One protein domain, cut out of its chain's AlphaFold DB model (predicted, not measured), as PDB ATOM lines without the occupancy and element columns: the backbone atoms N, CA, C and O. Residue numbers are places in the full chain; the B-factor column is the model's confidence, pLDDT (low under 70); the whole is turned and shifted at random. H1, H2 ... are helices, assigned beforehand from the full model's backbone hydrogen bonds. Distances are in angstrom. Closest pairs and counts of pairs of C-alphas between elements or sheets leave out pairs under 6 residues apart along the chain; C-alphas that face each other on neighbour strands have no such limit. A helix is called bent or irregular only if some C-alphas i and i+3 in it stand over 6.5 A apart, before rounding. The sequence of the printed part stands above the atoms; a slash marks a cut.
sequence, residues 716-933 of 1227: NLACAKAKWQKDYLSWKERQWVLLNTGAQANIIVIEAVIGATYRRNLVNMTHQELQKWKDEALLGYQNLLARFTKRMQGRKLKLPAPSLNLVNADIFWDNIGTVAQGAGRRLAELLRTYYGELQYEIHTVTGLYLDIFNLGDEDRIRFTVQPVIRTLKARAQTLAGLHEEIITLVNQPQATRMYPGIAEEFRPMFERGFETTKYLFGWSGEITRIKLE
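AT A GLANCE: This is residues 716 to 933 of the 1227 residues of an uncharacterized protein of Colletotrichum fructicola (strain Nara gc5) (UniProt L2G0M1). A long rod of helices, in which H1b, H5, H7 and H9 run lengthwise as an up-and-down bundle, each against the one before it. The hairpin of H1b and H2 makes one end of the rod, and H1a and the short H6 lie at the other; H4 crosses H1b. The printed part has 218 residues with nine named helices, H1 to H9 along the chain, and no named strand: all helix. It is loose, with a radius of gyration of the C-alphas of 21.5 A and spans of 75 by 35 by 22 A.

HOW THE PARTS SIT: H1, residues 716 to 764, is the hub, assigned by its hydrogen bonds as one helix but bent: C-alphas 729 and 732 are 6.7 A apart, and its arms H1a, residues 716 to 729, and H1b, residues 732 to 764, stand at a steep tilt of 39 degrees. H1b forms a helical hairpin with H2, residues 767 to 791, at a shallow tilt of 4 degrees; their closest C-alphas, Ala 743 and Phe 788, are 6.4 A apart. With residues 738 to 752 alone H1b touches H5, residues 823 to 853, opposite ways at 22 degrees, closest at C-alphas Ile 748 and Ala 823, 5.9 A. H7, residues 867 to 890, touches H9, residues 902 to 923, opposite ways at 23 degrees, closest at C-alphas Val 890 and Ala 903, 5.2 A. H1b and H9 are apart. H4, residues 812 to 821, is about perpendicular to H1b at 77 degrees and touches its residues 748 to 759 alone, closest at C-alphas Ala 820 and Ala 752, 4.4 A. H3, residues 801 to 804, is close to H4 but not clearly touching, C-alphas Pro 802 and Val 819 being closest at 6.0 A. H8, residues 893 to 898, touches H9 only at the corner, closest at C-alphas Thr 896 and Ala 903, 6.0 A. H1a touches H6, residues 857 to 863, with residues 717 to 721 alone, closest at C-alphas Leu 717 and Asp 859, 6.2 A. Every O i to N i+4 pair is within hydrogen-bond range in H1a, H2, H6 and H8, against 27 of 29 in H1b, 4 of 6 in H4, 26 of 27 in H5, 18 of 20 in H7 and 15 of 18 in H9; H3 is too short for one.

IN THESE COORDINATES: H1a begins at C-alpha 716 (154.550, 115.429, 158.788), and H9 ends at C-alpha 923 (165.294, 120.491, 141.944). H1b measures 47.6 A, H5 44.5 A and H2 35.9 A.

THE WHOLE: The two C-alphas farthest apart, Thr 766 and Glu 858, are 75.3 A apart. The printed part has no cut, and no link is long. Its mean pLDDT is 82.1; 18 residues are under 70, among them 894 to 901.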
ATOM      1  N   ASN A 716     153.874 114.623 159.820       73.31
ATOM      2  CA  ASN A 716     154.550 115.429 158.788       73.31
ATOM      3  C   ASN A 716     154.047 115.142 157.359       73.31
ATOM      4  O   ASN A 716     153.738 116.076 156.618       73.31
ATOM      5  N   LEU A 717     153.903 113.866 156.963       75.12
ATOM      6  CA  LEU A 717     153.402 113.506 155.625       75.12
ATOM      7  C   LEU A 717     151.970 114.005 155.388       75.12
ATOM      8  O   LEU A 717     151.638 114.438 154.284       75.12
ATOM      9  N   ALA A 718     151.114 113.922 156.403       69.94
ATOM     10  CA  ALA A 718     149.737 114.387 156.321       69.94
ATOM     11  C   ALA A 718     149.664 115.912 156.231       69.94
ATOM     12  O   ALA A 718     149.019 116.454 155.335       69.94
ATOM     13  N   CYS A 719     150.405 116.596 157.101       70.12
ATOM     14  CA  CYS A 719     150.467 118.050 157.134       70.12
ATOM     15  C   CYS A 719     150.985 118.613 155.807       70.12
ATOM     16  O   CYS A 719     150.391 119.545 155.265       70.12
ATOM     17  N   ALA A 720     152.016 117.985 155.232       73.81
ATOM     18  CA  ALA A 720     152.496 118.293 153.891       73.81
ATOM     19  C   ALA A 720     151.405 118.055 152.828       73.81
ATOM     20  O   ALA A 720     151.146 118.943 152.019       73.81
ATOM     21  N   LYS A 721     150.719 116.901 152.816       74.62
ATOM     22  CA  LYS A 721     149.623 116.641 151.858       74.62
ATOM     23  C   LYS A 721     148.536 117.717 151.920       74.62
ATOM     24  O   LYS A 721     148.220 118.286 150.879       74.62
ATOM     25  N   ALA A 722     148.004 118.022 153.104       66.38
ATOM     26  CA  ALA A 722     146.930 119.002 153.280       66.38
ATOM     27  C   ALA A 722     147.369 120.414 152.844       66.38
ATOM     28  O   ALA A 722     146.751 121.028 151.968       66.38
ATOM     29  N   LYS A 723     148.506 120.890 153.373       69.31
ATOM     30  CA  LYS A 723     149.120 122.188 153.039       69.31
ATOM     31  C   LYS A 723     149.336 122.346 151.531       69.31
ATOM     32  O   LYS A 723     148.919 123.347 150.949       69.31
ATOM     33  N   TRP A 724     149.930 121.341 150.886       75.75
ATOM     34  CA  TRP A 724     150.282 121.412 149.468       75.75
ATOM     35  C   TRP A 724     149.137 121.083 148.510       75.75
ATOM     36  O   TRP A 724     149.181 121.504 147.354       75.75
ATOM     37  N   GLN A 725     148.075 120.425 148.978       72.38
ATOM     38  CA  GLN A 725     146.816 120.316 148.243       72.38
ATOM     39  C   GLN A 725     146.063 121.660 148.242       72.38
ATOM     40  O   GLN A 725     145.638 122.102 147.173       72.38
ATOM     41  N   LYS A 726     145.964 122.361 149.385       63.75
ATOM     42  CA  LYS A 726     145.357 123.709 149.465       63.75
ATOM     43  C   LYS A 726     146.151 124.743 148.645       63.75
ATOM     44  O   LYS A 726     145.553 125.545 147.921       63.75
ATOM     45  N   ASP A 727     147.485 124.659 148.637       73.19
ATOM     46  CA  ASP A 727     148.337 125.454 147.738       73.19
ATOM     47  C   ASP A 727     148.140 125.096 146.251       73.19
ATOM     48  O   ASP A 727     147.978 125.998 145.431       73.19
ATOM     49  N   TYR A 728     148.087 123.808 145.887       77.31
ATOM     50  CA  TYR A 728     147.856 123.365 144.503       77.31
ATOM     51  C   TYR A 728     146.512 123.853 143.939       77.31
ATOM     52  O   TYR A 728     146.454 124.306 142.793       77.31
ATOM     53  N   LEU A 729     145.444 123.794 144.742       71.69
ATOM     54  CA  LEU A 729     144.118 124.283 144.358       71.69
ATOM     55  C   LEU A 729     144.106 125.809 144.165       71.69
ATOM     56  O   LEU A 729     143.528 126.302 143.196       71.69
ATOM     57  N   SER A 730     144.788 126.558 145.038       64.31
ATOM     58  CA  SER A 730     144.819 128.029 144.995       64.31
ATOM     59  C   SER A 730     145.876 128.622 144.043       64.31
ATOM     60  O   SER A 730     145.721 129.761 143.600       64.31
ATOM     61  N   TRP A 731     146.896 127.857 143.628       78.56
ATOM     62  CA  TRP A 731     147.938 128.293 142.679       78.56
ATOM     63  C   TRP A 731     147.360 128.867 141.379       78.56
ATOM     64  O   TRP A 731     147.902 129.828 140.838       78.56
ATOM     65  N   LYS A 732     146.231 128.348 140.875       79.94
ATOM     66  CA  LYS A 732     145.618 128.864 139.637       79.94
ATOM     67  C   LYS A 732     145.081 130.291 139.748       79.94
ATOM     68  O   LYS A 732     145.079 130.996 138.740       79.94
ATOM     69  N   GLU A 733     144.678 130.721 140.941       72.69
ATOM     70  CA  GLU A 733     144.264 132.102 141.196       72.69
ATOM     71  C   GLU A 733     145.484 133.029 141.207       72.69
ATOM     72  O   GLU A 733     145.546 134.008 140.465       72.69
ATOM     73  N   ARG A 734     146.515 132.656 141.970       77.62
ATOM     74  CA  ARG A 734     147.732 133.460 142.156       77.62
ATOM     75  C   ARG A 734     148.578 133.531 140.880       77.62
ATOM     76  O   ARG A 734     149.063 134.599 140.519       77.62
ATOM     77  N   GLN A 735     148.634 132.448 140.097       83.75
ATOM     78  CA  GLN A 735     149.185 132.456 138.736       83.75
ATOM     79  C   GLN A 735     148.464 133.474 137.836       83.75
ATOM     80  O   GLN A 735     149.109 134.132 137.020       83.75
ATOM     81  N   TRP A 736     147.141 133.623 137.967       82.06
ATOM     82  CA  TRP A 736     146.391 134.627 137.211       82.06
ATOM     83  C   TRP A 736     146.659 136.054 137.719       82.06
ATOM     84  O   TRP A 736     146.871 136.934 136.886       82.06
ATOM     85  N   VAL A 737     146.742 136.285 139.037       77.81
ATOM     86  CA  VAL A 737     147.153 137.585 139.615       77.81
ATOM     87  C   VAL A 737     148.525 138.003 139.076       77.81
ATOM     88  O   VAL A 737     148.675 139.108 138.552       77.81
ATOM     89  N   LEU A 738     149.502 137.095 139.104       84.00
ATOM     90  CA  LEU A 738     150.844 137.307 138.562       84.00
ATOM     91  C   LEU A 738     150.837 137.631 137.058       84.00
ATOM     92  O   LEU A 738     151.490 138.577 136.620       84.00
ATOM     93  N   LEU A 739     150.092 136.874 136.249       87.69
ATOM     94  CA  LEU A 739     149.977 137.132 134.807       87.69
ATOM     95  C   LEU A 739     149.288 138.473 134.514       87.69
ATOM     96  O   LEU A 739     149.682 139.177 133.583       87.69
ATOM     97  N   ASN A 740     148.279 138.837 135.308       85.94
ATOM     98  CA  ASN A 740     147.582 140.113 135.203       85.94
ATOM     99  C   ASN A 740     148.510 141.283 135.556       85.94
ATOM    100  O   ASN A 740     148.598 142.233 134.786       85.94
ATOM    101  N   THR A 741     149.253 141.190 136.657       83.56
ATOM    102  CA  THR A 741     150.191 142.227 137.122       83.56
ATOM    103  C   THR A 741     151.313 142.476 136.101       83.56
ATOM    104  O   THR A 741     151.563 143.620 135.723       83.56
ATOM    105  N   GLY A 742     151.909 141.420 135.532       88.88
ATOM    106  CA  GLY A 742     152.897 141.555 134.449       88.88
ATOM    107  C   GLY A 742     152.327 142.177 133.162       88.88
ATOM    108  O   GLY A 742     152.983 142.999 132.516       88.88
ATOM    109  N   ALA A 743     151.076 141.854 132.811       90.06
ATOM    110  CA  ALA A 743     150.380 142.487 131.688       90.06
ATOM    111  C   ALA A 743     150.094 143.977 131.945       90.06
ATOM    112  O   ALA A 743     150.304 144.804 131.058       90.06
ATOM    113  N   GLN A 744     149.669 144.335 133.159       89.75
ATOM    114  CA  GLN A 744     149.449 145.721 133.572       89.75
ATOM    115  C   GLN A 744     150.747 146.551 133.500       89.75
ATOM    116  O   GLN A 744     150.711 147.672 132.997       89.75
ATOM    117  N   ALA A 745     151.900 145.999 133.898       89.12
ATOM    118  CA  ALA A 745     153.192 146.693 133.816       89.12
ATOM    119  C   ALA A 745     153.585 147.017 132.363       89.12
ATOM    120  O   ALA A 745     153.959 148.149 132.048       89.12
ATOM    121  N   ASN A 746     153.412 146.051 131.454       89.38
ATOM    122  CA  ASN A 746     153.600 146.258 130.016       89.38
ATOM    123  C   ASN A 746     152.656 147.340 129.455       89.38
ATOM    124  O   ASN A 746     153.072 148.164 128.641       89.38
ATOM    125  N   ILE A 747     151.390 147.346 129.887       91.12
ATOM    126  CA  ILE A 747     150.388 148.335 129.466       91.12
ATOM    127  C   ILE A 747     150.806 149.748 129.897       91.12
ATOM    128  O   ILE A 747     150.842 150.635 129.047       91.12
ATOM    129  N   ILE A 748     151.225 149.949 131.152       89.25
ATOM    130  CA  ILE A 748     151.666 151.260 131.667       89.25
ATOM    131  C   ILE A 748     152.869 151.811 130.879       89.25
ATOM    132  O   ILE A 748     152.891 152.995 130.535       89.25
ATOM    133  N   VAL A 749     153.850 150.964 130.534       88.00
ATOM    134  CA  VAL A 749     154.990 151.377 129.690       88.00
ATOM    135  C   VAL A 749     154.517 151.809 128.300       88.00
ATOM    136  O   VAL A 749     154.952 152.845 127.799       88.00
ATOM    137  N   ILE A 750     153.605 151.063 127.671       89.44
ATOM    138  CA  ILE A 750     153.103 151.390 126.329       89.44
ATOM    139  C   ILE A 750     152.241 152.661 126.332       89.44
ATOM    140  O   ILE A 750     152.409 153.496 125.444       89.44
ATOM    141  N   GLU A 751     151.398 152.874 127.345       90.88
ATOM    142  CA  GLU A 751     150.671 154.137 127.554       90.88
ATOM    143  C   GLU A 751     151.633 155.329 127.612       90.88
ATOM    144  O   GLU A 751     151.438 156.334 126.925       90.88
ATOM    145  N   ALA A 752     152.723 155.194 128.371       87.19
ATOM    146  CA  ALA A 752     153.753 156.217 128.474       87.19
ATOM    147  C   ALA A 752     154.507 156.441 127.149       87.19
ATOM    148  O   ALA A 752     154.769 157.593 126.795       87.19
ATOM    149  N   VAL A 753     154.811 155.384 126.375       88.31
ATOM    150  CA  VAL A 753     155.388 155.526 125.021       88.31
ATOM    151  C   VAL A 753     154.445 156.324 124.124       88.31
ATOM    152  O   VAL A 753     154.895 157.260 123.458       88.31
ATOM    153  N   ILE A 754     153.153 155.986 124.107       91.25
ATOM    154  CA  ILE A 754     152.161 156.647 123.251       91.25
ATOM    155  C   ILE A 754     151.990 158.109 123.682       91.25
ATOM    156  O   ILE A 754     152.143 158.994 122.845       91.25
ATOM    157  N   GLY A 755     151.783 158.401 124.970       89.62
ATOM    158  CA  GLY A 755     151.601 159.773 125.465       89.62
ATOM    159  C   GLY A 755     152.856 160.659 125.389       89.62
ATOM    160  O   GLY A 755     152.750 161.881 125.250       89.62
ATOM    161  N   ALA A 756     154.063 160.086 125.431       85.25
ATOM    162  CA  ALA A 756     155.305 160.818 125.152       85.25
ATOM    163  C   ALA A 756     155.505 161.072 123.645       85.25
ATOM    164  O   ALA A 756     155.945 162.151 123.247       85.25
ATOM    165  N   THR A 757     155.157 160.098 122.800       88.75
ATOM    166  CA  THR A 757     155.290 160.210 121.338       88.75
ATOM    167  C   THR A 757     154.234 161.146 120.752       88.75
ATOM    168  O   THR A 757     154.574 161.989 119.931       88.75
ATOM    169  N   TYR A 758     152.993 161.099 121.241       90.12
ATOM    170  CA  TYR A 758     151.906 161.999 120.842       90.12
ATOM    171  C   TYR A 758     152.273 163.468 121.084       90.12
ATOM    172  O   TYR A 758     152.209 164.277 120.160       90.12
ATOM    173  N   ARG A 759     152.780 163.794 122.284       85.50
ATOM    174  CA  ARG A 759     153.267 165.145 122.628       85.50
ATOM    175  C   ARG A 759     154.427 165.622 121.747       85.50
ATOM    176  O   ARG A 759     154.527 166.817 121.494       85.50
ATOM    177  N   ARG A 760     155.273 164.720 121.234       86.25
ATOM    178  CA  ARG A 760     156.296 165.067 120.230       86.25
ATOM    179  C   ARG A 760     155.678 165.278 118.845       86.25
ATOM    180  O   ARG A 760     155.997 166.261 118.181       86.25
ATOM    181  N   ASN A 761     154.804 164.376 118.411       89.44
ATOM    182  CA  ASN A 761     154.236 164.375 117.064       89.44
ATOM    183  C   ASN A 761     153.298 165.569 116.829       89.44
ATOM    184  O   ASN A 761     153.334 166.140 115.744       89.44
ATOM    185  N   LEU A 762     152.568 166.021 117.857       86.75
ATOM    186  CA  LEU A 762     151.754 167.250 117.843       86.75
ATOM    187  C   LEU A 762     152.523 168.515 117.408       86.75
ATOM    188  O   LEU A 762     151.905 169.462 116.933       86.75
ATOM    189  N   VAL A 763     153.852 168.534 117.562       88.00
ATOM    190  CA  VAL A 763     154.723 169.668 117.197       88.00
ATOM    191  C   VAL A 763     155.483 169.426 115.880       88.00
ATOM    192  O   VAL A 763     155.975 170.372 115.276       88.00
ATOM    193  N   ASN A 764     155.604 168.170 115.429       87.50
ATOM    194  CA  ASN A 764     156.564 167.763 114.389       87.50
ATOM    195  C   ASN A 764     155.945 167.044 113.173       87.50
ATOM    196  O   ASN A 764     156.686 166.638 112.282       87.50
ATOM    197  N   MET A 765     154.625 166.851 113.126       92.69
ATOM    198  CA  MET A 765     153.920 166.181 112.021       92.69
ATOM    199  C   MET A 765     152.810 167.063 111.448       92.69
ATOM    200  O   MET A 765     152.189 167.841 112.173       92.69
ATOM    201  N   THR A 766     152.500 166.904 110.159       92.69
ATOM    202  CA  THR A 766     151.268 167.473 109.594       92.69
ATOM    203  C   THR A 766     150.034 166.758 110.151       92.69
ATOM    204  O   THR A 766     150.104 165.621 110.618       92.69
ATOM    205  N   HIS A 767     148.859 167.389 110.053       88.19
ATOM    206  CA  HIS A 767     147.597 166.807 110.527       88.19
ATOM    207  C   HIS A 767     147.294 165.422 109.913       88.19
ATOM    208  O   HIS A 767     146.723 164.560 110.579       88.19
ATOM    209  N   GLN A 768     147.662 165.187 108.647       89.88
ATOM    210  CA  GLN A 768     147.422 163.903 107.976       89.88
ATOM    211  C   GLN A 768     148.357 162.802 108.496       89.88
ATOM    212  O   GLN A 768     147.908 161.690 108.767       89.88
ATOM    213  N   GLU A 769     149.639 163.119 108.693       89.75
ATOM    214  CA  GLU A 769     150.624 162.195 109.270       89.75
ATOM    215  C   GLU A 769     150.308 161.880 110.734       89.75
ATOM    216  O   GLU A 769     150.340 160.718 111.136       89.75
ATOM    217  N   LEU A 770     149.930 162.901 111.514       90.00
ATOM    218  CA  LEU A 770     149.527 162.749 112.907       90.00
ATOM    219  C   LEU A 770     148.290 161.856 113.037       90.00
ATOM    220  O   LEU A 770     148.292 160.963 113.881       90.00
ATOM    221  N   GLN A 771     147.252 162.055 112.216       90.88
ATOM    222  CA  GLN A 771     146.056 161.212 112.292       90.88
ATOM    223  C   GLN A 771     146.361 159.765 111.890       90.88
ATOM    224  O   GLN A 771     145.989 158.856 112.625       90.88
ATOM    225  N   LYS A 772     147.131 159.544 110.815       92.75
ATOM    226  CA  LYS A 772     147.588 158.198 110.444       92.75
ATOM    227  C   LYS A 772     148.363 157.525 111.587       92.75
ATOM    228  O   LYS A 772     148.107 156.364 111.898       92.75
ATOM    229  N   TRP A 773     149.277 158.248 112.239       94.25
ATOM    230  CA  TRP A 773     150.015 157.729 113.392       94.25
ATOM    231  C   TRP A 773     149.095 157.419 114.583       94.25
ATOM    232  O   TRP A 773     149.299 156.408 115.255       94.25
ATOM    233  N   LYS A 774     148.066 158.241 114.839       93.56
ATOM    234  CA  LYS A 774     147.053 157.970 115.872       93.56
ATOM    235  C   LYS A 774     146.299 156.672 115.570       93.56
ATOM    236  O   LYS A 774     146.181 155.829 116.455       93.56
ATOM    237  N   ASP A 775     145.853 156.472 114.334       92.62
ATOM    238  CA  ASP A 775     145.127 155.262 113.929       92.62
ATOM    239  C   ASP A 775     146.003 154.000 114.092       92.62
ATOM    240  O   ASP A 775     145.571 153.005 114.680       92.62
ATOM    241  N   GLU A 776     147.271 154.062 113.661       93.50
ATOM    242  CA  GLU A 776     148.257 152.982 113.829       93.50
ATOM    243  C   GLU A 776     148.576 152.692 115.311       93.50
ATOM    244  O   GLU A 776     148.630 151.529 115.722       93.50
ATOM    245  N   ALA A 777     148.753 153.728 116.138       92.44
ATOM    246  CA  ALA A 777     149.070 153.593 117.561       92.44
ATOM    247  C   ALA A 777     147.889 153.049 118.384       92.44
ATOM    248  O   ALA A 777     148.084 152.176 119.235       92.44
ATOM    249  N   LEU A 778     146.665 153.513 118.109       94.06
ATOM    250  CA  LEU A 778     145.444 153.021 118.749       94.06
ATOM    251  C   LEU A 778     145.184 151.552 118.386       94.06
ATOM    252  O   LEU A 778     144.922 150.739 119.272       94.06
ATOM    253  N   LEU A 779     145.343 151.186 117.110       93.88
ATOM    254  CA  LEU A 779     145.264 149.794 116.665       93.88
ATOM    255  C   LEU A 779     146.348 148.928 117.332       93.88
ATOM    256  O   LEU A 779     146.075 147.799 117.743       93.88
ATOM    257  N   GLY A 780     147.569 149.446 117.495       92.50
ATOM    258  CA  GLY A 780     148.640 148.783 118.245       92.50
ATOM    259  C   GLY A 780     148.269 148.517 119.710       92.50
ATOM    260  O   GLY A 780     148.440 147.396 120.197       92.50
ATOM    261  N   TYR A 781     147.696 149.512 120.390       93.44
ATOM    262  CA  TYR A 781     147.235 149.405 121.778       93.44
ATOM    263  C   TYR A 781     146.068 148.413 121.934       93.44
ATOM    264  O   TYR A 781     146.123 147.515 122.776       93.44
ATOM    265  N   GLN A 782     145.056 148.482 121.067       92.75
ATOM    266  CA  GLN A 782     143.935 147.533 121.061       92.75
ATOM    267  C   GLN A 782     144.404 146.088 120.812       92.75
ATOM    268  O   GLN A 782     143.969 145.164 121.504       92.75
ATOM    269  N   ASN A 783     145.354 145.881 119.893       93.00
ATOM    270  CA  ASN A 783     145.969 144.570 119.664       93.00
ATOM    271  C   ASN A 783     146.767 144.066 120.879       93.00
ATOM    272  O   ASN A 783     146.776 142.861 121.145       93.00
ATOM    273  N   LEU A 784     147.413 144.952 121.644       90.12
ATOM    274  CA  LEU A 784     148.085 144.596 122.896       90.12
ATOM    275  C   LEU A 784     147.077 144.130 123.962       90.12
ATOM    276  O   LEU A 784     147.256 143.057 124.545       90.12
ATOM    277  N   LEU A 785     145.984 144.875 124.160       90.94
ATOM    278  CA  LEU A 785     144.905 144.495 125.080       90.94
ATOM    279  C   LEU A 785     144.248 143.165 124.678       90.94
ATOM    280  O   LEU A 785     144.011 142.308 125.535       90.94
ATOM    281  N   ALA A 786     144.018 142.939 123.381       90.06
ATOM    282  CA  ALA A 786     143.500 141.674 122.862       90.06
ATOM    283  C   ALA A 786     144.479 140.504 123.093       90.06
ATOM    284  O   ALA A 786     144.063 139.424 123.523       90.06
ATOM    285  N   ARG A 787     145.790 140.716 122.884       91.50
ATOM    286  CA  ARG A 787     146.840 139.723 123.184       91.50
ATOM    287  C   ARG A 787     146.866 139.345 124.664       91.50
ATOM    288  O   ARG A 787     146.882 138.151 124.970       91.50
ATOM    289  N   PHE A 788     146.843 140.318 125.575       89.31
ATOM    290  CA  PHE A 788     146.826 140.030 127.012       89.31
ATOM    291  C   PHE A 788     145.513 139.378 127.451       89.31
ATOM    292  O   PHE A 788     145.554 138.383 128.167       89.31
ATOM    293  N   THR A 789     144.362 139.825 126.943       87.00
ATOM    294  CA  THR A 789     143.062 139.176 127.206       87.00
ATOM    295  C   THR A 789     143.068 137.705 126.764       87.00
ATOM    296  O   THR A 789     142.618 136.835 127.507       87.00
ATOM    297  N   LYS A 790     143.675 137.383 125.612       87.75
ATOM    298  CA  LYS A 790     143.875 135.993 125.164       87.75
ATOM    299  C   LYS A 790     144.834 135.203 126.073       87.75
ATOM    300  O   LYS A 790     144.616 134.010 126.281       87.75
ATOM    301  N   ARG A 791     145.860 135.846 126.649       83.44
ATOM    302  CA  ARG A 791     146.780 135.239 127.639       83.44
ATOM    303  C   ARG A 791     146.073 134.862 128.951       83.44
ATOM    304  O   ARG A 791     146.509 133.914 129.592       83.44
ATOM    305  N   MET A 792     144.963 135.519 129.307       80.00
ATOM    306  CA  MET A 792     144.193 135.244 130.537       80.00
ATOM    307  C   MET A 792     143.283 134.000 130.482       80.00
ATOM    308  O   MET A 792     142.542 133.751 131.431       80.00
ATOM    309  N   GLN A 793     143.317 133.209 129.400       75.75
ATOM    310  CA  GLN A 793     142.656 131.891 129.299       75.75
ATOM    311  C   GLN A 793     141.157 131.882 129.688       75.75
ATOM    312  O   GLN A 793     140.660 130.923 130.272       75.75
ATOM    313  N   GLY A 794     140.427 132.953 129.353       71.25
ATOM    314  CA  GLY A 794     138.989 133.100 129.628       71.25
ATOM    315  C   GLY A 794     138.641 133.965 130.844       71.25
ATOM    316  O   GLY A 794     137.477 134.313 131.020       71.25
ATOM    317  N   ARG A 795     139.626 134.378 131.654       74.50
ATOM    318  CA  ARG A 795     139.438 135.386 132.710       74.50
ATOM    319  C   ARG A 795     139.533 136.807 132.145       74.50
ATOM    320  O   ARG A 795     140.258 137.055 131.183       74.50
ATOM    321  N   LYS A 796     138.823 137.761 132.754       80.44
ATOM    322  CA  LYS A 796     138.867 139.178 132.356       80.44
ATOM    323  C   LYS A 796     140.199 139.811 132.782       80.44
ATOM    324  O   LYS A 796     140.567 139.736 133.950       80.44
ATOM    325  N   LEU A 797     140.885 140.469 131.848       82.62
ATOM    326  CA  LEU A 797     142.020 141.352 132.135       82.62
ATOM    327  C   LEU A 797     141.544 142.518 133.023       82.62
ATOM    328  O   LEU A 797     140.639 143.257 132.626       82.62
ATOM    329  N   LYS A 798     142.141 142.698 134.206       83.62
ATOM    330  CA  LYS A 798     141.968 143.918 135.008       83.62
ATOM    331  C   LYS A 798     142.992 144.944 134.526       83.62
ATOM    332  O   LYS A 798     144.184 144.650 134.503       83.62
ATOM    333  N   LEU A 799     142.556 146.149 134.178       80.88
ATOM    334  CA  LEU A 799     143.454 147.272 133.879       80.88
ATOM    335  C   LEU A 799     143.739 148.084 135.157       80.88
ATOM    336  O   LEU A 799     142.922 148.028 136.078       80.88
ATOM    337  N   PRO A 800     144.855 148.835 135.240       77.94
ATOM    338  CA  PRO A 800     145.021 149.876 136.258       77.94
ATOM    339  C   PRO A 800     143.885 150.905 136.152       77.94
ATOM    340  O   PRO A 800     143.404 151.155 135.047       77.94
ATOM    341  N   ALA A 801     143.465 151.531 137.255       71.75
ATOM    342  CA  ALA A 801     142.277 152.396 137.235       71.75
ATOM    343  C   ALA A 801     142.348 153.535 136.183       71.75
ATOM    344  O   ALA A 801     141.424 153.622 135.374       71.75
ATOM    345  N   PRO A 802     143.451 154.308 136.041       77.25
ATOM    346  CA  PRO A 802     143.550 155.331 134.989       77.25
ATOM    347  C   PRO A 802     143.536 154.771 133.555       77.25
ATOM    348  O   PRO A 802     143.112 155.450 132.625       77.25
ATOM    349  N   SER A 803     143.955 153.518 133.365       83.62
ATOM    350  CA  SER A 803     143.972 152.836 132.065       83.62
ATOM    351  C   SER A 803     142.577 152.430 131.573       83.62
ATOM    352  O   SER A 803     142.396 152.175 130.383       83.62
ATOM    353  N   LEU A 804     141.570 152.385 132.457       81.69
ATOM    354  CA  LEU A 804     140.170 152.159 132.069       81.69
ATOM    355  C   LEU A 804     139.660 153.281 131.149       81.69
ATOM    356  O   LEU A 804     138.932 153.013 130.192       81.69
ATOM    357  N   ASN A 805     140.140 154.509 131.360       81.00
ATOM    358  CA  ASN A 805     139.800 155.697 130.567       81.00
ATOM    359  C   ASN A 805     140.383 155.662 129.137       81.00
ATOM    360  O   ASN A 805     140.072 156.527 128.318       81.00
ATOM    361  N   LEU A 806     141.204 154.648 128.825       85.69
ATOM    362  CA  LEU A 806     141.786 154.378 127.506       85.69
ATOM    363  C   LEU A 806     141.137 153.177 126.791       85.69
ATOM    364  O   LEU A 806     141.612 152.757 125.739       85.69
ATOM    365  N   VAL A 807     140.067 152.591 127.345       84.00
ATOM    366  CA  VAL A 807     139.342 151.481 126.694       84.00
ATOM    367  C   VAL A 807     138.422 151.984 125.580       84.00
ATOM    368  O   VAL A 807     138.271 151.304 124.565       84.00
ATOM    369  N   ASN A 808     137.825 153.171 125.740       86.06
ATOM    370  CA  ASN A 808     137.040 153.799 124.680       86.06
ATOM    371  C   ASN A 808     137.961 154.566 123.712       86.06
ATOM    372  O   ASN A 808     138.706 155.453 124.126       86.06
ATOM    373  N   ALA A 809     137.869 154.236 122.423       86.25
ATOM    374  CA  ALA A 809     138.608 154.879 121.340       86.25
ATOM    375  C   ALA A 809     138.307 156.382 121.217       86.25
ATOM    376  O   ALA A 809     139.228 157.157 120.957       86.25
ATOM    377  N   ASP A 810     137.053 156.788 121.441       85.06
ATOM    378  CA  ASP A 810     136.581 158.154 121.170       85.06
ATOM    379  C   ASP A 810     137.262 159.202 122.066       85.06
ATOM    380  O   ASP A 810     137.532 160.311 121.620       85.06
ATOM    381  N   ILE A 811     137.582 158.822 123.310       88.25
ATOM    382  CA  ILE A 811     138.206 159.673 124.346       88.25
ATOM    383  C   ILE A 811     139.676 159.308 124.619       88.25
ATOM    384  O   ILE A 811     140.320 159.884 125.498       88.25
ATOM    385  N   PHE A 812     140.231 158.332 123.888       92.38
ATOM    386  CA  PHE A 812     141.590 157.827 124.113       92.38
ATOM    387  C   PHE A 812     142.633 158.949 124.034       92.38
ATOM    388  O   PHE A 812     143.533 159.037 124.868       92.38
ATOM    389  N   TRP A 813     142.503 159.824 123.034       92.75
ATOM    390  CA  TRP A 813     143.481 160.873 122.734       92.75
ATOM    391  C   TRP A 813     143.436 162.068 123.682       92.75
ATOM    392  O   TRP A 813     144.436 162.780 123.783       92.75
ATOM    393  N   ASP A 814     142.331 162.236 124.403       88.44
ATOM    394  CA  ASP A 814     142.174 163.268 125.424       88.44
ATOM    395  C   ASP A 814     142.783 162.781 126.751       88.44
ATOM    396  O   ASP A 814     143.539 163.495 127.406       88.44
ATOM    397  N   ASN A 815     142.555 161.507 127.094       87.69
ATOM    398  CA  ASN A 815     143.011 160.902 128.350       87.69
ATOM    399  C   ASN A 815     144.489 160.458 128.346       87.69
ATOM    400  O   ASN A 815     145.127 160.422 129.404       87.69
ATOM    401  N   ILE A 816     145.068 160.107 127.187       89.62
ATOM    402  CA  ILE A 816     146.423 159.521 127.107       89.62
ATOM    403  C   ILE A 816     147.533 160.451 127.626       89.62
ATOM    404  O   ILE A 816     148.568 159.965 128.082       89.62
ATOM    405  N   GLY A 817     147.332 161.773 127.602       83.62
ATOM    406  CA  GLY A 817     148.273 162.741 128.178       83.62
ATOM    407  C   GLY A 817     148.426 162.563 129.692       83.62
ATOM    408  O   GLY A 817     149.529 162.292 130.175       83.62
ATOM    409  N   THR A 818     147.301 162.628 130.404       82.12
ATOM    410  CA  THR A 818     147.196 162.497 131.865       82.12
ATOM    411  C   THR A 818     147.636 161.114 132.341       82.12
ATOM    412  O   THR A 818     148.459 160.985 133.249       82.12
ATOM    413  N   VAL A 819     147.169 160.053 131.670       81.19
ATOM    414  CA  VAL A 819     147.531 158.667 132.016       81.19
ATOM    415  C   VAL A 819     149.038 158.417 131.827       81.19
ATOM    416  O   VAL A 819     149.653 157.699 132.623       81.19
ATOM    417  N   ALA A 820     149.671 159.057 130.836       84.06
ATOM    418  CA  ALA A 820     151.117 158.983 130.627       84.06
ATOM    419  C   ALA A 820     151.944 159.832 131.614       84.06
ATOM    420  O   ALA A 820     153.095 159.475 131.861       84.06
ATOM    421  N   GLN A 821     151.410 160.920 132.190       78.06
ATOM    422  CA  GLN A 821     152.117 161.712 133.215       78.06
ATOM    423  C   GLN A 821     152.372 160.884 134.486       78.06
ATOM    424  O   GLN A 821     153.515 160.776 134.925       78.06
ATOM    425  N   GLY A 822     151.349 160.213 135.024       72.31
ATOM    426  CA  GLY A 822     151.481 159.374 136.228       72.31
ATOM    427  C   GLY A 822     152.151 158.006 136.013       72.31
ATOM    428  O   GLY A 822     152.314 157.240 136.962       72.31
ATOM    429  N   ALA A 823     152.514 157.647 134.776       80.12
ATOM    430  CA  ALA A 823     152.899 156.280 134.416       80.12
ATOM    431  C   ALA A 823     154.158 155.761 135.130       80.12
ATOM    432  O   ALA A 823     154.178 154.601 135.530       80.12
ATOM    433  N   GLY A 824     155.180 156.598 135.345       73.81
ATOM    434  CA  GLY A 824     156.406 156.183 136.042       73.81
ATOM    435  C   GLY A 824     156.139 155.727 137.481       73.81
ATOM    436  O   GLY A 824     156.581 154.651 137.878       73.81
ATOM    437  N   ARG A 825     155.337 156.496 138.233       71.00
ATOM    438  CA  ARG A 825     154.985 156.171 139.624       71.00
ATOM    439  C   ARG A 825     154.062 154.942 139.693       71.00
ATOM    440  O   ARG A 825     154.349 154.037 140.470       71.00
ATOM    441  N   ARG A 826     153.055 154.841 138.803       80.50
ATOM    442  CA  ARG A 826     152.203 153.636 138.648       80.50
ATOM    443  C   ARG A 826     153.006 152.372 138.324       80.50
ATOM    444  O   ARG A 826     152.697 151.305 138.840       80.50
ATOM    445  N   LEU A 827     154.005 152.471 137.443       81.00
ATOM    446  CA  LEU A 827     154.850 151.337 137.064       81.00
ATOM    447  C   LEU A 827     155.736 150.904 138.228       81.00
ATOM    448  O   LEU A 827     155.789 149.716 138.524       81.00
ATOM    449  N   ALA A 828     156.404 151.857 138.881       72.69
ATOM    450  CA  ALA A 828     157.248 151.577 140.031       72.69
ATOM    451  C   ALA A 828     156.434 150.902 141.145       72.69
ATOM    452  O   ALA A 828     156.798 149.816 141.575       72.69
ATOM    453  N   GLU A 829     155.278 151.456 141.525       69.94
ATOM    454  CA  GLU A 829     154.332 150.792 142.428       69.94
ATOM    455  C   GLU A 829     153.993 149.366 141.987       69.94
ATOM    456  O   GLU A 829     154.163 148.419 142.749       69.94
ATOM    457  N   LEU A 830     153.517 149.182 140.757       77.44
ATOM    458  CA  LEU A 830     153.049 147.878 140.302       77.44
ATOM    459  C   LEU A 830     154.172 146.830 140.306       77.44
ATOM    460  O   LEU A 830     153.940 145.678 140.677       77.44
ATOM    461  N   LEU A 831     155.401 147.235 139.968       80.81
ATOM    462  CA  LEU A 831     156.594 146.408 140.132       80.81
ATOM    463  C   LEU A 831     156.821 146.039 141.606       80.81
ATOM    464  O   LEU A 831     157.148 144.877 141.850       80.81
ATOM    465  N   ARG A 832     156.571 146.958 142.561       71.56
ATOM    466  CA  ARG A 832     156.569 146.756 144.034       71.56
ATOM    467  C   ARG A 832     155.397 145.935 144.581       71.56
ATOM    468  O   ARG A 832     155.448 145.538 145.736       71.56
ATOM    469  N   THR A 833     154.367 145.609 143.805       68.81
ATOM    470  CA  THR A 833     153.513 144.445 144.121       68.81
ATOM    471  C   THR A 833     154.100 143.189 143.488       68.81
ATOM    472  O   THR A 833     154.203 142.153 144.137       68.81
ATOM    473  N   TYR A 834     154.535 143.276 142.230       80.44
ATOM    474  CA  TYR A 834     154.722 142.094 141.398       80.44
ATOM    475  C   TYR A 834     155.793 141.113 141.891       80.44
ATOM    476  O   TYR A 834     155.522 139.919 141.991       80.44
ATOM    477  N   TYR A 835     156.989 141.588 142.241       78.62
ATOM    478  CA  TYR A 835     158.014 140.707 142.820       78.62
ATOM    479  C   TYR A 835     157.714 140.305 144.271       78.62
ATOM    480  O   TYR A 835     158.265 139.319 144.735       78.62
ATOM    481  N   GLY A 836     156.772 140.953 144.961       64.56
ATOM    482  CA  GLY A 836     156.285 140.504 146.269       64.56
ATOM    483  C   GLY A 836     155.494 139.210 146.118       64.56
ATOM    484  O   GLY A 836     155.792 138.223 146.783       64.56
ATOM    485  N   GLU A 837     154.577 139.185 145.149       71.12
ATOM    486  CA  GLU A 837     153.862 137.981 144.713       71.12
ATOM    487  C   GLU A 837     154.830 136.898 144.182       71.12
ATOM    488  O   GLU A 837     154.690 135.721 144.515       71.12
ATOM    489  N   LEU A 838     155.852 137.267 143.387       78.25
ATOM    490  CA  LEU A 838     156.843 136.301 142.878       78.25
ATOM    491  C   LEU A 838     157.744 135.736 143.985       78.25
ATOM    492  O   LEU A 838     157.995 134.533 143.985       78.25
ATOM    493  N   GLN A 839     158.206 136.558 144.931       72.44
ATOM    494  CA  GLN A 839     159.005 136.102 146.071       72.44
ATOM    495  C   GLN A 839     158.173 135.257 147.025       72.44
ATOM    496  O   GLN A 839     158.629 134.214 147.470       72.44
ATOM    497  N   TYR A 840     156.914 135.618 147.267       71.75
ATOM    498  CA  TYR A 840     155.966 134.764 147.977       71.75
ATOM    499  C   TYR A 840     155.804 133.392 147.292       71.75
ATOM    500  O   TYR A 840     155.786 132.371 147.979       71.75
ATOM    501  N   GLU A 841     155.763 133.315 145.956       78.25
ATOM    502  CA  GLU A 841     155.750 132.033 145.236       78.25
ATOM    503  C   GLU A 841     157.086 131.276 145.309       78.25
ATOM    504  O   GLU A 841     157.075 130.055 145.475       78.25
ATOM    505  N   ILE A 842     158.227 131.973 145.248       77.31
ATOM    506  CA  ILE A 842     159.564 131.406 145.496       77.31
ATOM    507  C   ILE A 842     159.608 130.797 146.903       77.31
ATOM    508  O   ILE A 842     159.862 129.604 147.034       77.31
ATOM    509  N   HIS A 843     159.259 131.563 147.941       71.31
ATOM    510  CA  HIS A 843     159.169 131.116 149.335       71.31
ATOM    511  C   HIS A 843     158.200 129.941 149.508       71.31
ATOM    512  O   HIS A 843     158.481 129.016 150.267       71.31
ATOM    513  N   THR A 844     157.085 129.937 148.774       73.50
ATOM    514  CA  THR A 844     156.119 128.831 148.775       73.50
ATOM    515  C   THR A 844     156.748 127.548 148.210       73.50
ATOM    516  O   THR A 844     156.590 126.479 148.796       73.50
ATOM    517  N   VAL A 845     157.528 127.630 147.126       79.75
ATOM    518  CA  VAL A 845     158.263 126.472 146.582       79.75
ATOM    519  C   VAL A 845     159.438 126.057 147.481       79.75
ATOM    520  O   VAL A 845     159.655 124.861 147.679       79.75
ATOM    521  N   THR A 846     160.153 127.000 148.093       76.12
ATOM    522  CA  THR A 846     161.201 126.713 149.088       76.12
ATOM    523  C   THR A 846     160.624 125.998 150.315       76.12
ATOM    524  O   THR A 846     161.192 125.011 150.778       76.12
ATOM    525  N   GLY A 847     159.449 126.417 150.796       72.81
ATOM    526  CA  GLY A 847     158.720 125.749 151.876       72.81
ATOM    527  C   GLY A 847     158.260 124.332 151.514       72.81
ATOM    528  O   GLY A 847     158.294 123.447 152.365       72.81
ATOM    529  N   LEU A 848     157.890 124.084 150.252       79.75
ATOM    530  CA  LEU A 848     157.603 122.736 149.748       79.75
ATOM    531  C   LEU A 848     158.856 121.848 149.788       79.75
ATOM    532  O   LEU A 848     158.760 120.678 150.146       79.75
ATOM    533  N   TYR A 849     160.034 122.389 149.472       81.69
ATOM    534  CA  TYR A 849     161.296 121.653 149.586       81.69
ATOM    535  C   TYR A 849     161.723 121.407 151.037       81.69
ATOM    536  O   TYR A 849     162.200 120.313 151.331       81.69
ATOM    537  N   LEU A 850     161.483 122.349 151.953       76.12
ATOM    538  CA  LEU A 850     161.723 122.145 153.383       76.12
ATOM    539  C   LEU A 850     160.815 121.046 153.965       76.12
ATOM    540  O   LEU A 850     161.296 120.153 154.656       76.12
ATOM    541  N   ASP A 851     159.523 121.048 153.628       76.19
ATOM    542  CA  ASP A 851     158.608 119.983 154.054       76.19
ATOM    543  C   ASP A 851     159.032 118.613 153.493       76.19
ATOM    544  O   ASP A 851     159.011 117.627 154.221       76.19
ATOM    545  N   ILE A 852     159.457 118.545 152.222       80.56
ATOM    546  CA  ILE A 852     159.958 117.318 151.569       80.56
ATOM    547  C   ILE A 852     161.257 116.804 152.215       80.56
ATOM    548  O   ILE A 852     161.443 115.587 152.316       80.56
ATOM    549  N   PHE A 853     162.146 117.704 152.645       78.00
ATOM    550  CA  PHE A 853     163.366 117.365 153.382       78.00
ATOM    551  C   PHE A 853     163.026 116.694 154.722       78.00
ATOM    552  O   PHE A 853     163.588 115.648 155.037       78.00
ATOM    553  N   ASN A 854     162.017 117.220 155.428       74.12
ATOM    554  CA  ASN A 854     161.508 116.728 156.716       74.12
ATOM    555  C   ASN A 854     160.647 115.438 156.633       74.12
ATOM    556  O   ASN A 854     160.075 115.014 157.642       74.12
ATOM    557  N   LEU A 855     160.516 114.815 155.453       76.19
ATOM    558  CA  LEU A 855     159.902 113.490 155.293       76.19
ATOM    559  C   LEU A 855     160.968 112.391 155.325       76.19
ATOM    560  O   LEU A 855     161.984 112.498 154.643       76.19
ATOM    561  N   GLY A 856     160.691 111.277 156.008       73.19
ATOM    562  CA  GLY A 856     161.472 110.043 155.849       73.19
ATOM    563  C   GLY A 856     161.357 109.464 154.430       73.19
ATOM    564  O   GLY A 856     160.383 109.726 153.725       73.19
ATOM    565  N   ASP A 857     162.332 108.657 153.999       76.81
ATOM    566  CA  ASP A 857     162.456 108.216 152.596       76.81
ATOM    567  C   ASP A 857     161.195 107.515 152.038       76.81
ATOM    568  O   ASP A 857     160.782 107.811 150.915       76.81
ATOM    569  N   GLU A 858     160.525 106.652 152.816       77.12
ATOM    570  CA  GLU A 858     159.241 106.049 152.411       77.12
ATOM    571  C   GLU A 858     158.138 107.092 152.201       77.12
ATOM    572  O   GLU A 858     157.413 107.052 151.205       77.12
ATOM    573  N   ASP A 859     158.006 108.039 153.126       80.06
ATOM    574  CA  ASP A 859     156.966 109.058 153.072       80.06
ATOM    575  C   ASP A 859     157.241 110.082 151.971       80.06
ATOM    576  O   ASP A 859     156.307 110.509 151.292       80.06
ATOM    577  N   ARG A 860     158.514 110.369 151.669       85.38
ATOM    578  CA  ARG A 860     158.892 111.155 150.492       85.38
ATOM    579  C   ARG A 860     158.510 110.445 149.195       85.38
ATOM    580  O   ARG A 860     157.934 111.083 148.316       85.38
ATOM    581  N   ILE A 861     158.733 109.128 149.088       83.56
ATOM    582  CA  ILE A 861     158.261 108.315 147.948       83.56
ATOM    583  C   ILE A 861     156.731 108.414 147.822       83.56
ATOM    584  O   ILE A 861     156.229 108.720 146.736       83.56
ATOM    585  N   ARG A 862     155.990 108.255 148.928       82.94
ATOM    586  CA  ARG A 862     154.519 108.409 148.985       82.94
ATOM    587  C   ARG A 862     154.047 109.840 148.676       82.94
ATOM    588  O   ARG A 862     152.911 110.021 148.239       82.94
ATOM    589  N   PHE A 863     154.893 110.851 148.865       85.69
ATOM    590  CA  PHE A 863     154.599 112.248 148.543       85.69
ATOM    591  C   PHE A 863     154.872 112.605 147.069       85.69
ATOM    592  O   PHE A 863     154.194 113.470 146.515       85.69
ATOM    593  N   THR A 864     155.774 111.896 146.373       85.62
ATOM    594  CA  THR A 864     156.089 112.175 144.950       85.62
ATOM    595  C   THR A 864     154.877 112.146 144.010       85.62
ATOM    596  O   THR A 864     154.875 112.817 142.979       85.62
ATOM    597  N   VAL A 865     153.823 111.398 144.355       85.56
ATOM    598  CA  VAL A 865     152.627 111.257 143.511       85.56
ATOM    599  C   VAL A 865     151.669 112.451 143.583       85.56
ATOM    600  O   VAL A 865     150.728 112.492 142.785       85.56
ATOM    601  N   GLN A 866     151.864 113.411 144.496       86.19
ATOM    602  CA  GLN A 866     150.910 114.502 144.736       86.19
ATOM    603  C   GLN A 866     150.768 115.471 143.536       86.19
ATOM    604  O   GLN A 866     151.746 115.705 142.817       86.19
ATOM    605  N   PRO A 867     149.583 116.075 143.292       85.31
ATOM    606  CA  PRO A 867     149.348 116.955 142.134       85.31
ATOM    607  C   PRO A 867     150.274 118.181 142.077       85.31
ATOM    608  O   PRO A 867     150.713 118.586 140.994       85.31
ATOM    609  N   VAL A 868     150.629 118.720 143.249       84.25
ATOM    610  CA  VAL A 868     151.594 119.815 143.422       84.25
ATOM    611  C   VAL A 868     152.944 119.498 142.763       84.25
ATOM    612  O   VAL A 868     153.444 120.295 141.974       84.25
ATOM    613  N   ILE A 869     153.482 118.292 142.972       89.12
ATOM    614  CA  ILE A 869     154.773 117.854 142.420       89.12
ATOM    615  C   ILE A 869     154.710 117.779 140.897       89.12
ATOM    616  O   ILE A 869     155.581 118.303 140.203       89.12
ATOM    617  N   ARG A 870     153.635 117.189 140.358       86.62
ATOM    618  CA  ARG A 870     153.446 117.008 138.907       86.62
ATOM    619  C   ARG A 870     153.384 118.335 138.143       86.62
ATOM    620  O   ARG A 870     153.687 118.366 136.954       86.62
ATOM    621  N   THR A 871     152.983 119.418 138.809       87.38
ATOM    622  CA  THR A 871     152.897 120.765 138.223       87.38
ATOM    623  C   THR A 871     154.065 121.679 138.595       87.38
ATOM    624  O   THR A 871     154.249 122.713 137.949       87.38
ATOM    625  N   LEU A 872     154.905 121.288 139.559       89.19
ATOM    626  CA  LEU A 872     155.974 122.118 140.116       89.19
ATOM    627  C   LEU A 872     156.972 122.614 139.065       89.19
ATOM    628  O   LEU A 872     157.305 123.796 139.035       89.19
ATOM    629  N   LYS A 873     157.390 121.737 138.146       88.94
ATOM    630  CA  LYS A 873     158.306 122.095 137.054       88.94
ATOM    631  C   LYS A 873     157.739 123.198 136.151       88.94
ATOM    632  O   LYS A 873     158.454 124.129 135.791       88.94
ATOM    633  N   ALA A 874     156.441 123.139 135.847       89.06
ATOM    634  CA  ALA A 874     155.749 124.156 135.052       89.06
ATOM    635  C   ALA A 874     155.488 125.457 135.843       89.06
ATOM    636  O   ALA A 874     155.480 126.542 135.259       89.06
ATOM    637  N   ARG A 875     155.313 125.372 137.170       89.50
ATOM    638  CA  ARG A 875     155.245 126.533 138.075       89.50
ATOM    639  C   ARG A 875     156.578 127.276 138.115       89.50
ATOM    640  O   ARG A 875     156.594 128.460 137.805       89.50
ATOM    641  N   ALA A 876     157.690 126.580 138.351       88.38
ATOM    642  CA  ALA A 876     159.028 127.176 138.322       88.38
ATOM    643  C   ALA A 876     159.368 127.792 136.946       88.38
ATOM    644  O   ALA A 876     159.854 128.917 136.882       88.38
ATOM    645  N   GLN A 877     159.017 127.126 135.836       89.50
ATOM    646  CA  GLN A 877     159.140 127.707 134.487       89.50
ATOM    647  C   GLN A 877     158.281 128.962 134.287       89.50
ATOM    648  O   GLN A 877     158.728 129.904 133.640       89.50
ATOM    649  N   THR A 878     157.065 128.991 134.848       89.94
ATOM    650  CA  THR A 878     156.223 130.196 134.830       89.94
ATOM    651  C   THR A 878     156.936 131.327 135.567       89.94
ATOM    652  O   THR A 878     157.148 132.380 134.982       89.94
ATOM    653  N   LEU A 879     157.351 131.102 136.818       90.56
ATOM    654  CA  LEU A 879     158.008 132.116 137.646       90.56
ATOM    655  C   LEU A 879     159.280 132.665 136.981       90.56
ATOM    656  O   LEU A 879     159.472 133.878 136.967       90.56
ATOM    657  N   ALA A 880     160.104 131.811 136.363       90.50
ATOM    658  CA  ALA A 880     161.317 132.241 135.666       90.50
ATOM    659  C   ALA A 880     160.991 133.173 134.484       90.50
ATOM    660  O   ALA A 880     161.540 134.268 134.395       90.50
ATOM    661  N   GLY A 881     160.038 132.780 133.628       91.62
ATOM    662  CA  GLY A 881     159.619 133.592 132.483       91.62
ATOM    663  C   GLY A 881     158.951 134.918 132.870       91.62
ATOM    664  O   GLY A 881     159.057 135.888 132.127       91.62
ATOM    665  N   LEU A 882     158.295 134.997 134.035       91.38
ATOM    666  CA  LEU A 882     157.725 136.253 134.540       91.38
ATOM    667  C   LEU A 882     158.804 137.228 135.041       91.38
ATOM    668  O   LEU A 882     158.681 138.429 134.801       91.38
ATOM    669  N   HIS A 883     159.877 136.736 135.671       91.75
ATOM    670  CA  HIS A 883     161.035 137.581 135.989       91.75
ATOM    671  C   HIS A 883     161.725 138.071 134.707       91.75
ATOM    672  O   HIS A 883     161.978 139.265 134.569       91.75
ATOM    673  N   GLU A 884     161.970 137.178 133.742       92.19
ATOM    674  CA  GLU A 884     162.598 137.506 132.452       92.19
ATOM    675  C   GLU A 884     161.796 138.550 131.650       92.19
ATOM    676  O   GLU A 884     162.376 139.482 131.084       92.19
ATOM    677  N   GLU A 885     160.460 138.461 131.659       90.25
ATOM    678  CA  GLU A 885     159.565 139.448 131.038       90.25
ATOM    679  C   GLU A 885     159.723 140.847 131.663       90.25
ATOM    680  O   GLU A 885     159.723 141.843 130.936       90.25
ATOM    681  N   ILE A 886     159.938 140.943 132.981       90.12
ATOM    682  CA  ILE A 886     160.154 142.226 133.672       90.12
ATOM    683  C   ILE A 886     161.581 142.748 133.544       90.12
ATOM    684  O   ILE A 886     161.744 143.942 133.293       90.12
ATOM    685  N   ILE A 887     162.604 141.894 133.641       89.88
ATOM    686  CA  ILE A 887     163.999 142.279 133.363       89.88
ATOM    687  C   ILE A 887     164.069 142.874 131.950       89.88
ATOM    688  O   ILE A 887     164.620 143.955 131.751       89.88
ATOM    689  N   THR A 888     163.411 142.233 130.979       90.19
ATOM    690  CA  THR A 888     163.270 142.758 129.616       90.19
ATOM    691  C   THR A 888     162.540 144.105 129.590       90.19
ATOM    692  O   THR A 888     162.990 145.013 128.895       90.19
ATOM    693  N   LEU A 889     161.442 144.265 130.342       87.56
ATOM    694  CA  LEU A 889     160.634 145.490 130.383       87.56
ATOM    695  C   LEU A 889     161.394 146.700 130.957       87.56
ATOM    696  O   LEU A 889     161.420 147.751 130.316       87.56
ATOM    697  N   VAL A 890     162.040 146.567 132.122       84.88
ATOM    698  CA  VAL A 890     162.785 147.679 132.756       84.88
ATOM    699  C   VAL A 890     164.049 148.055 131.975       84.88
ATOM    700  O   VAL A 890     164.507 149.197 132.040       84.88
ATOM    701  N   ASN A 891     164.572 147.121 131.174       82.31
ATOM    702  CA  ASN A 891     165.721 147.332 130.294       82.31
ATOM    703  C   ASN A 891     165.369 148.001 128.956       82.31
ATOM    704  O   ASN A 891     166.278 148.337 128.195       82.31
ATOM    705  N   GLN A 892     164.086 148.232 128.653       81.38
ATOM    706  CA  GLN A 892     163.699 148.997 127.467       81.38
ATOM    707  C   GLN A 892     164.126 150.467 127.635       81.38
ATOM    708  O   GLN A 892     163.672 151.112 128.584       81.38
ATOM    709  N   PRO A 893     164.903 151.058 126.700       72.44
ATOM    710  CA  PRO A 893     165.320 152.464 126.778       72.44
ATOM    711  C   PRO A 893     164.156 153.457 126.895       72.44
ATOM    712  O   PRO A 893     164.344 154.594 127.316       72.44
ATOM    713  N   GLN A 894     162.954 153.044 126.499       68.56
ATOM    714  CA  GLN A 894     161.696 153.747 126.700       68.56
ATOM    715  C   GLN A 894     161.368 153.882 128.195       68.56
ATOM    716  O   GLN A 894     161.207 155.005 128.663       68.56
ATOM    717  N   ALA A 895     161.337 152.772 128.942       59.91
ATOM    718  CA  ALA A 895     161.038 152.753 130.374       59.91
ATOM    719  C   ALA A 895     162.086 153.541 131.178       59.91
ATOM    720  O   ALA A 895     161.733 154.408 131.976       59.91
ATOM    721  N   THR A 896     163.377 153.337 130.891       59.34
ATOM    722  CA  THR A 896     164.476 154.038 131.584       59.34
ATOM    723  C   THR A 896     164.465 155.556 131.358       59.34
ATOM    724  O   THR A 896     164.958 156.309 132.191       59.34
ATOM    725  N   ARG A 897     163.890 156.033 130.242       64.69
ATOM    726  CA  ARG A 897     163.734 157.468 129.934       64.69
ATOM    727  C   ARG A 897     162.473 158.103 130.526       64.69
ATOM    728  O   ARG A 897     162.362 159.325 130.490       64.69
ATOM    729  N   MET A 898     161.522 157.310 131.020       62.47
ATOM    730  CA  MET A 898     160.297 157.813 131.660       62.47
ATOM    731  C   MET A 898     160.510 158.127 133.138       62.47
ATOM    732  O   MET A 898     159.908 159.065 133.651       62.47
ATOM    733  N   TYR A 899     161.356 157.344 133.810       66.38
ATOM    734  CA  TYR A 899     161.699 157.534 135.213       66.38
ATOM    735  C   TYR A 899     163.156 157.091 135.441       66.38
ATOM    736  O   TYR A 899     163.429 155.883 135.455       66.38
ATOM    737  N   PRO A 900     164.104 158.038 135.590       64.00
ATOM    738  CA  PRO A 900     165.468 157.732 136.018       64.00
ATOM    739  C   PRO A 900     165.438 156.922 137.319       64.00
ATOM    740  O   PRO A 900     164.665 157.236 138.219       64.00
ATOM    741  N   GLY A 901     166.230 155.855 137.404       69.81
ATOM    742  CA  GLY A 901     166.238 154.958 138.562       69.81
ATOM    743  C   GLY A 901     165.382 153.690 138.450       69.81
ATOM    744  O   GLY A 901     165.728 152.722 139.111       69.81
ATOM    745  N   ILE A 902     164.351 153.585 137.587       75.75
ATOM    746  CA  ILE A 902     163.535 152.338 137.523       75.75
ATOM    747  C   ILE A 902     164.382 151.104 137.161       75.75
ATOM    748  O   ILE A 902     164.215 150.040 137.752       75.75
ATOM    749  N   ALA A 903     165.310 151.230 136.209       79.00
ATOM    750  CA  ALA A 903     166.181 150.112 135.840       79.00
ATOM    751  C   ALA A 903     167.250 149.818 136.905       79.00
ATOM    752  O   ALA A 903     167.669 148.675 137.033       79.00
ATOM    753  N   GLU A 904     167.687 150.827 137.656       78.25
ATOM    754  CA  GLU A 904     168.718 150.706 138.698       78.25
ATOM    755  C   GLU A 904     168.137 150.078 139.974       78.25
ATOM    756  O   GLU A 904     168.772 149.232 140.593       78.25
ATOM    757  N   GLU A 905     166.896 150.435 140.308       76.62
ATOM    758  CA  GLU A 905     166.126 149.932 141.444       76.62
ATOM    759  C   GLU A 905     165.632 148.498 141.215       76.62
ATOM    760  O   GLU A 905     165.914 147.610 142.014       76.62
ATOM    761  N   PHE A 906     164.913 148.239 140.115       82.00
ATOM    762  CA  PHE A 906     164.202 146.967 139.955       82.00
ATOM    763  C   PHE A 906     165.024 145.861 139.291       82.00
ATOM    764  O   PHE A 906     164.820 144.693 139.627       82.00
ATOM    765  N   ARG A 907     165.956 146.165 138.372       83.94
ATOM    766  CA  ARG A 907     166.720 145.110 137.672       83.94
ATOM    767  C   ARG A 907     167.447 144.174 138.654       83.94
ATOM    768  O   ARG A 907     167.214 142.970 138.542       83.94
ATOM    769  N   PRO A 908     168.227 144.659 139.647       82.06
ATOM    770  CA  PRO A 908     168.960 143.772 140.556       82.06
ATOM    771  C   PRO A 908     168.038 142.921 141.437       82.06
ATOM    772  O   PRO A 908     168.447 141.879 141.945       82.06
ATOM    773  N   MET A 909     166.786 143.342 141.638       81.50
ATOM    774  CA  MET A 909     165.785 142.545 142.345       81.50
ATOM    775  C   MET A 909     165.299 141.397 141.463       81.50
ATOM    776  O   MET A 909     165.497 140.232 141.806       81.50
ATOM    777  N   PHE A 910     164.728 141.702 140.295       85.94
ATOM    778  CA  PHE A 910     164.175 140.667 139.422       85.94
ATOM    779  C   PHE A 910     165.255 139.701 138.897       85.94
ATOM    780  O   PHE A 910     164.955 138.521 138.734       85.94
ATOM    781  N   GLU A 911     166.508 140.140 138.719       86.69
ATOM    782  CA  GLU A 911     167.648 139.255 138.416       86.69
ATOM    783  C   GLU A 911     167.948 138.275 139.565       86.69
ATOM    784  O   GLU A 911     168.071 137.075 139.317       86.69
ATOM    785  N   ARG A 912     167.973 138.730 140.829       82.12
ATOM    786  CA  ARG A 912     168.140 137.834 141.990       82.12
ATOM    787  C   ARG A 912     167.001 136.813 142.087       82.12
ATOM    788  O   ARG A 912     167.269 135.622 142.215       82.12
ATOM    789  N   GLY A 913     165.748 137.243 141.916       82.69
ATOM    790  CA  GLY A 913     164.589 136.338 141.878       82.69
ATOM    791  C   GLY A 913     164.624 135.334 140.713       82.69
ATOM    792  O   GLY A 913     164.246 134.170 140.880       82.69
ATOM    793  N   PHE A 914     165.142 135.739 139.548       89.38
ATOM    794  CA  PHE A 914     165.329 134.868 138.382       89.38
ATOM    795  C   PHE A 914     166.370 133.771 138.640       89.38
ATOM    796  O   PHE A 914     166.078 132.598 138.390       89.38
ATOM    797  N   GLU A 915     167.542 134.109 139.192       85.88
ATOM    798  CA  GLU A 915     168.557 133.106 139.542       85.88
ATOM    799  C   GLU A 915     168.055 132.147 140.631       85.88
ATOM    800  O   GLU A 915     168.140 130.929 140.450       85.88
ATOM    801  N   THR A 916     167.422 132.647 141.700       82.25
ATOM    802  CA  THR A 916     166.780 131.793 142.719       82.25
ATOM    803  C   THR A 916     165.763 130.837 142.086       82.25
ATOM    804  O   THR A 916     165.758 129.639 142.378       82.25
ATOM    805  N   THR A 917     164.949 131.320 141.140       85.56
ATOM    806  CA  THR A 917     163.972 130.483 140.428       85.56
ATOM    807  C   THR A 917     164.632 129.421 139.538       85.56
ATOM    808  O   THR A 917     164.115 128.305 139.447       85.56
ATOM    809  N   LYS A 918     165.787 129.700 138.913       85.31
ATOM    810  CA  LYS A 918     166.562 128.687 138.167       85.31
ATOM    811  C   LYS A 918     167.064 127.570 139.079       85.31
ATOM    812  O   LYS A 918     166.941 126.400 138.708       85.31
ATOM    813  N   TYR A 919     167.586 127.907 140.262       82.25
ATOM    814  CA  TYR A 919     167.980 126.898 141.249       82.25
ATOM    815  C   TYR A 919     166.772 126.036 141.645       82.25
ATOM    816  O   TYR A 919     166.849 124.812 141.534       82.25
ATOM    817  N   LEU A 920     165.626 126.641 141.993       80.94
ATOM    818  CA  LEU A 920     164.394 125.898 142.309       80.94
ATOM    819  C   LEU A 920     163.941 124.994 141.144       80.94
ATOM    820  O   LEU A 920     163.574 123.837 141.347       80.94
ATOM    821  N   PHE A 921     164.012 125.480 139.900       83.69
ATOM    822  CA  PHE A 921     163.668 124.693 138.713       83.69
ATOM    823  C   PHE A 921     164.530 123.430 138.567       83.69
ATOM    824  O   PHE A 921     163.988 122.383 138.201       83.69
ATOM    825  N   GLY A 922     165.826 123.486 138.894       81.44
ATOM    826  CA  GLY A 922     166.712 122.317 138.869       81.44
ATOM    827  C   GLY A 922     166.204 121.168 139.748       81.44
ATOM    828  O   GLY A 922     166.080 120.033 139.286       81.44
ATOM    829  N   TRP A 923     165.801 121.478 140.982       81.62
ATOM    830  CA  TRP A 923     165.294 120.491 141.944       81.62
ATOM    831  C   TRP A 923     163.901 119.954 141.608       81.62
ATOM    832  O   TRP A 923     163.576 118.820 141.963       81.62
ATOM    833  N   SER A 924     163.096 120.704 140.847       82.44
ATOM    834  CA  SER A 924     161.753 120.275 140.423       82.44
ATOM    835  C   SER A 924     161.729 118.995 139.569       82.44
ATOM    836  O   SER A 924     160.666 118.396 139.403       82.44
ATOM    837  N   GLY A 925     162.878 118.568 139.028       76.56
ATOM    838  CA  GLY A 925     163.028 117.309 138.292       76.56
ATOM    839  C   GLY A 925     163.395 116.088 139.146       76.56
ATOM    840  O   GLY A 925     163.078 114.973 138.740       76.56
ATOM    841  N   GLU A 926     164.030 116.274 140.307       79.69
ATOM    842  CA  GLU A 926     164.644 115.191 141.100       79.69
ATOM    843  C   GLU A 926     164.343 115.328 142.605       79.69
ATOM    844  O   GLU A 926     165.217 115.152 143.452       79.69
ATOM    845  N   ILE A 927     163.087 115.624 142.961       81.75
ATOM    846  CA  ILE A 927     162.663 115.878 144.354       81.75
ATOM    847  C   ILE A 927     163.000 114.759 145.361       81.75
ATOM    848  O   ILE A 927     163.039 115.004 146.561       81.75
ATOM    849  N   THR A 928     163.268 113.533 144.905       79.12
ATOM    850  CA  THR A 928     163.722 112.421 145.758       79.12
ATOM    851  C   THR A 928     165.121 112.642 146.335       79.12
ATOM    852  O   THR A 928     165.441 112.053 147.365       79.12
ATOM    853  N   ARG A 929     165.936 113.508 145.714       80.25
ATOM    854  CA  ARG A 929     167.259 113.921 146.206       80.25
ATOM    855  C   ARG A 929     167.191 114.961 147.322       80.25
ATOM    856  O   ARG A 929     168.222 115.244 147.921       80.25
ATOM    857  N   ILE A 930     166.019 115.526 147.620       81.12
ATOM    858  CA  ILE A 930     165.833 116.502 148.701       81.12
ATOM    859  C   ILE A 930     165.783 115.737 150.033       81.12
ATOM    860  O   ILE A 930     164.712 115.419 150.541       81.12
ATOM    861  N   LYS A 931     166.958 115.346 150.540       77.00
ATOM    862  CA  LYS A 931     167.134 114.485 151.720       77.00
ATOM    863  C   LYS A 931     168.410 114.816 152.487       77.00
ATOM    864  O   LYS A 931     169.283 115.501 151.953       77.00
ATOM    865  N   LEU A 932     168.490 114.306 153.715       67.00
ATOM    866  CA  LEU A 932     169.568 114.527 154.680       67.00
ATOM    867  C   LEU A 932     170.961 114.419 154.036       67.00
ATOM    868  O   LEU A 932     171.744 115.355 154.118       67.00
ATOM    869  N   GLU A 933     171.241 113.351 153.287       69.69
ATOM    870  CA  GLU A 933     172.566 113.084 152.698       69.69
ATOM    871  C   GLU A 933     172.941 114.024 151.533       69.69
ATOM    872  O   GLU A 933     174.069 114.004 151.052       69.69
TER     873      GLU A 933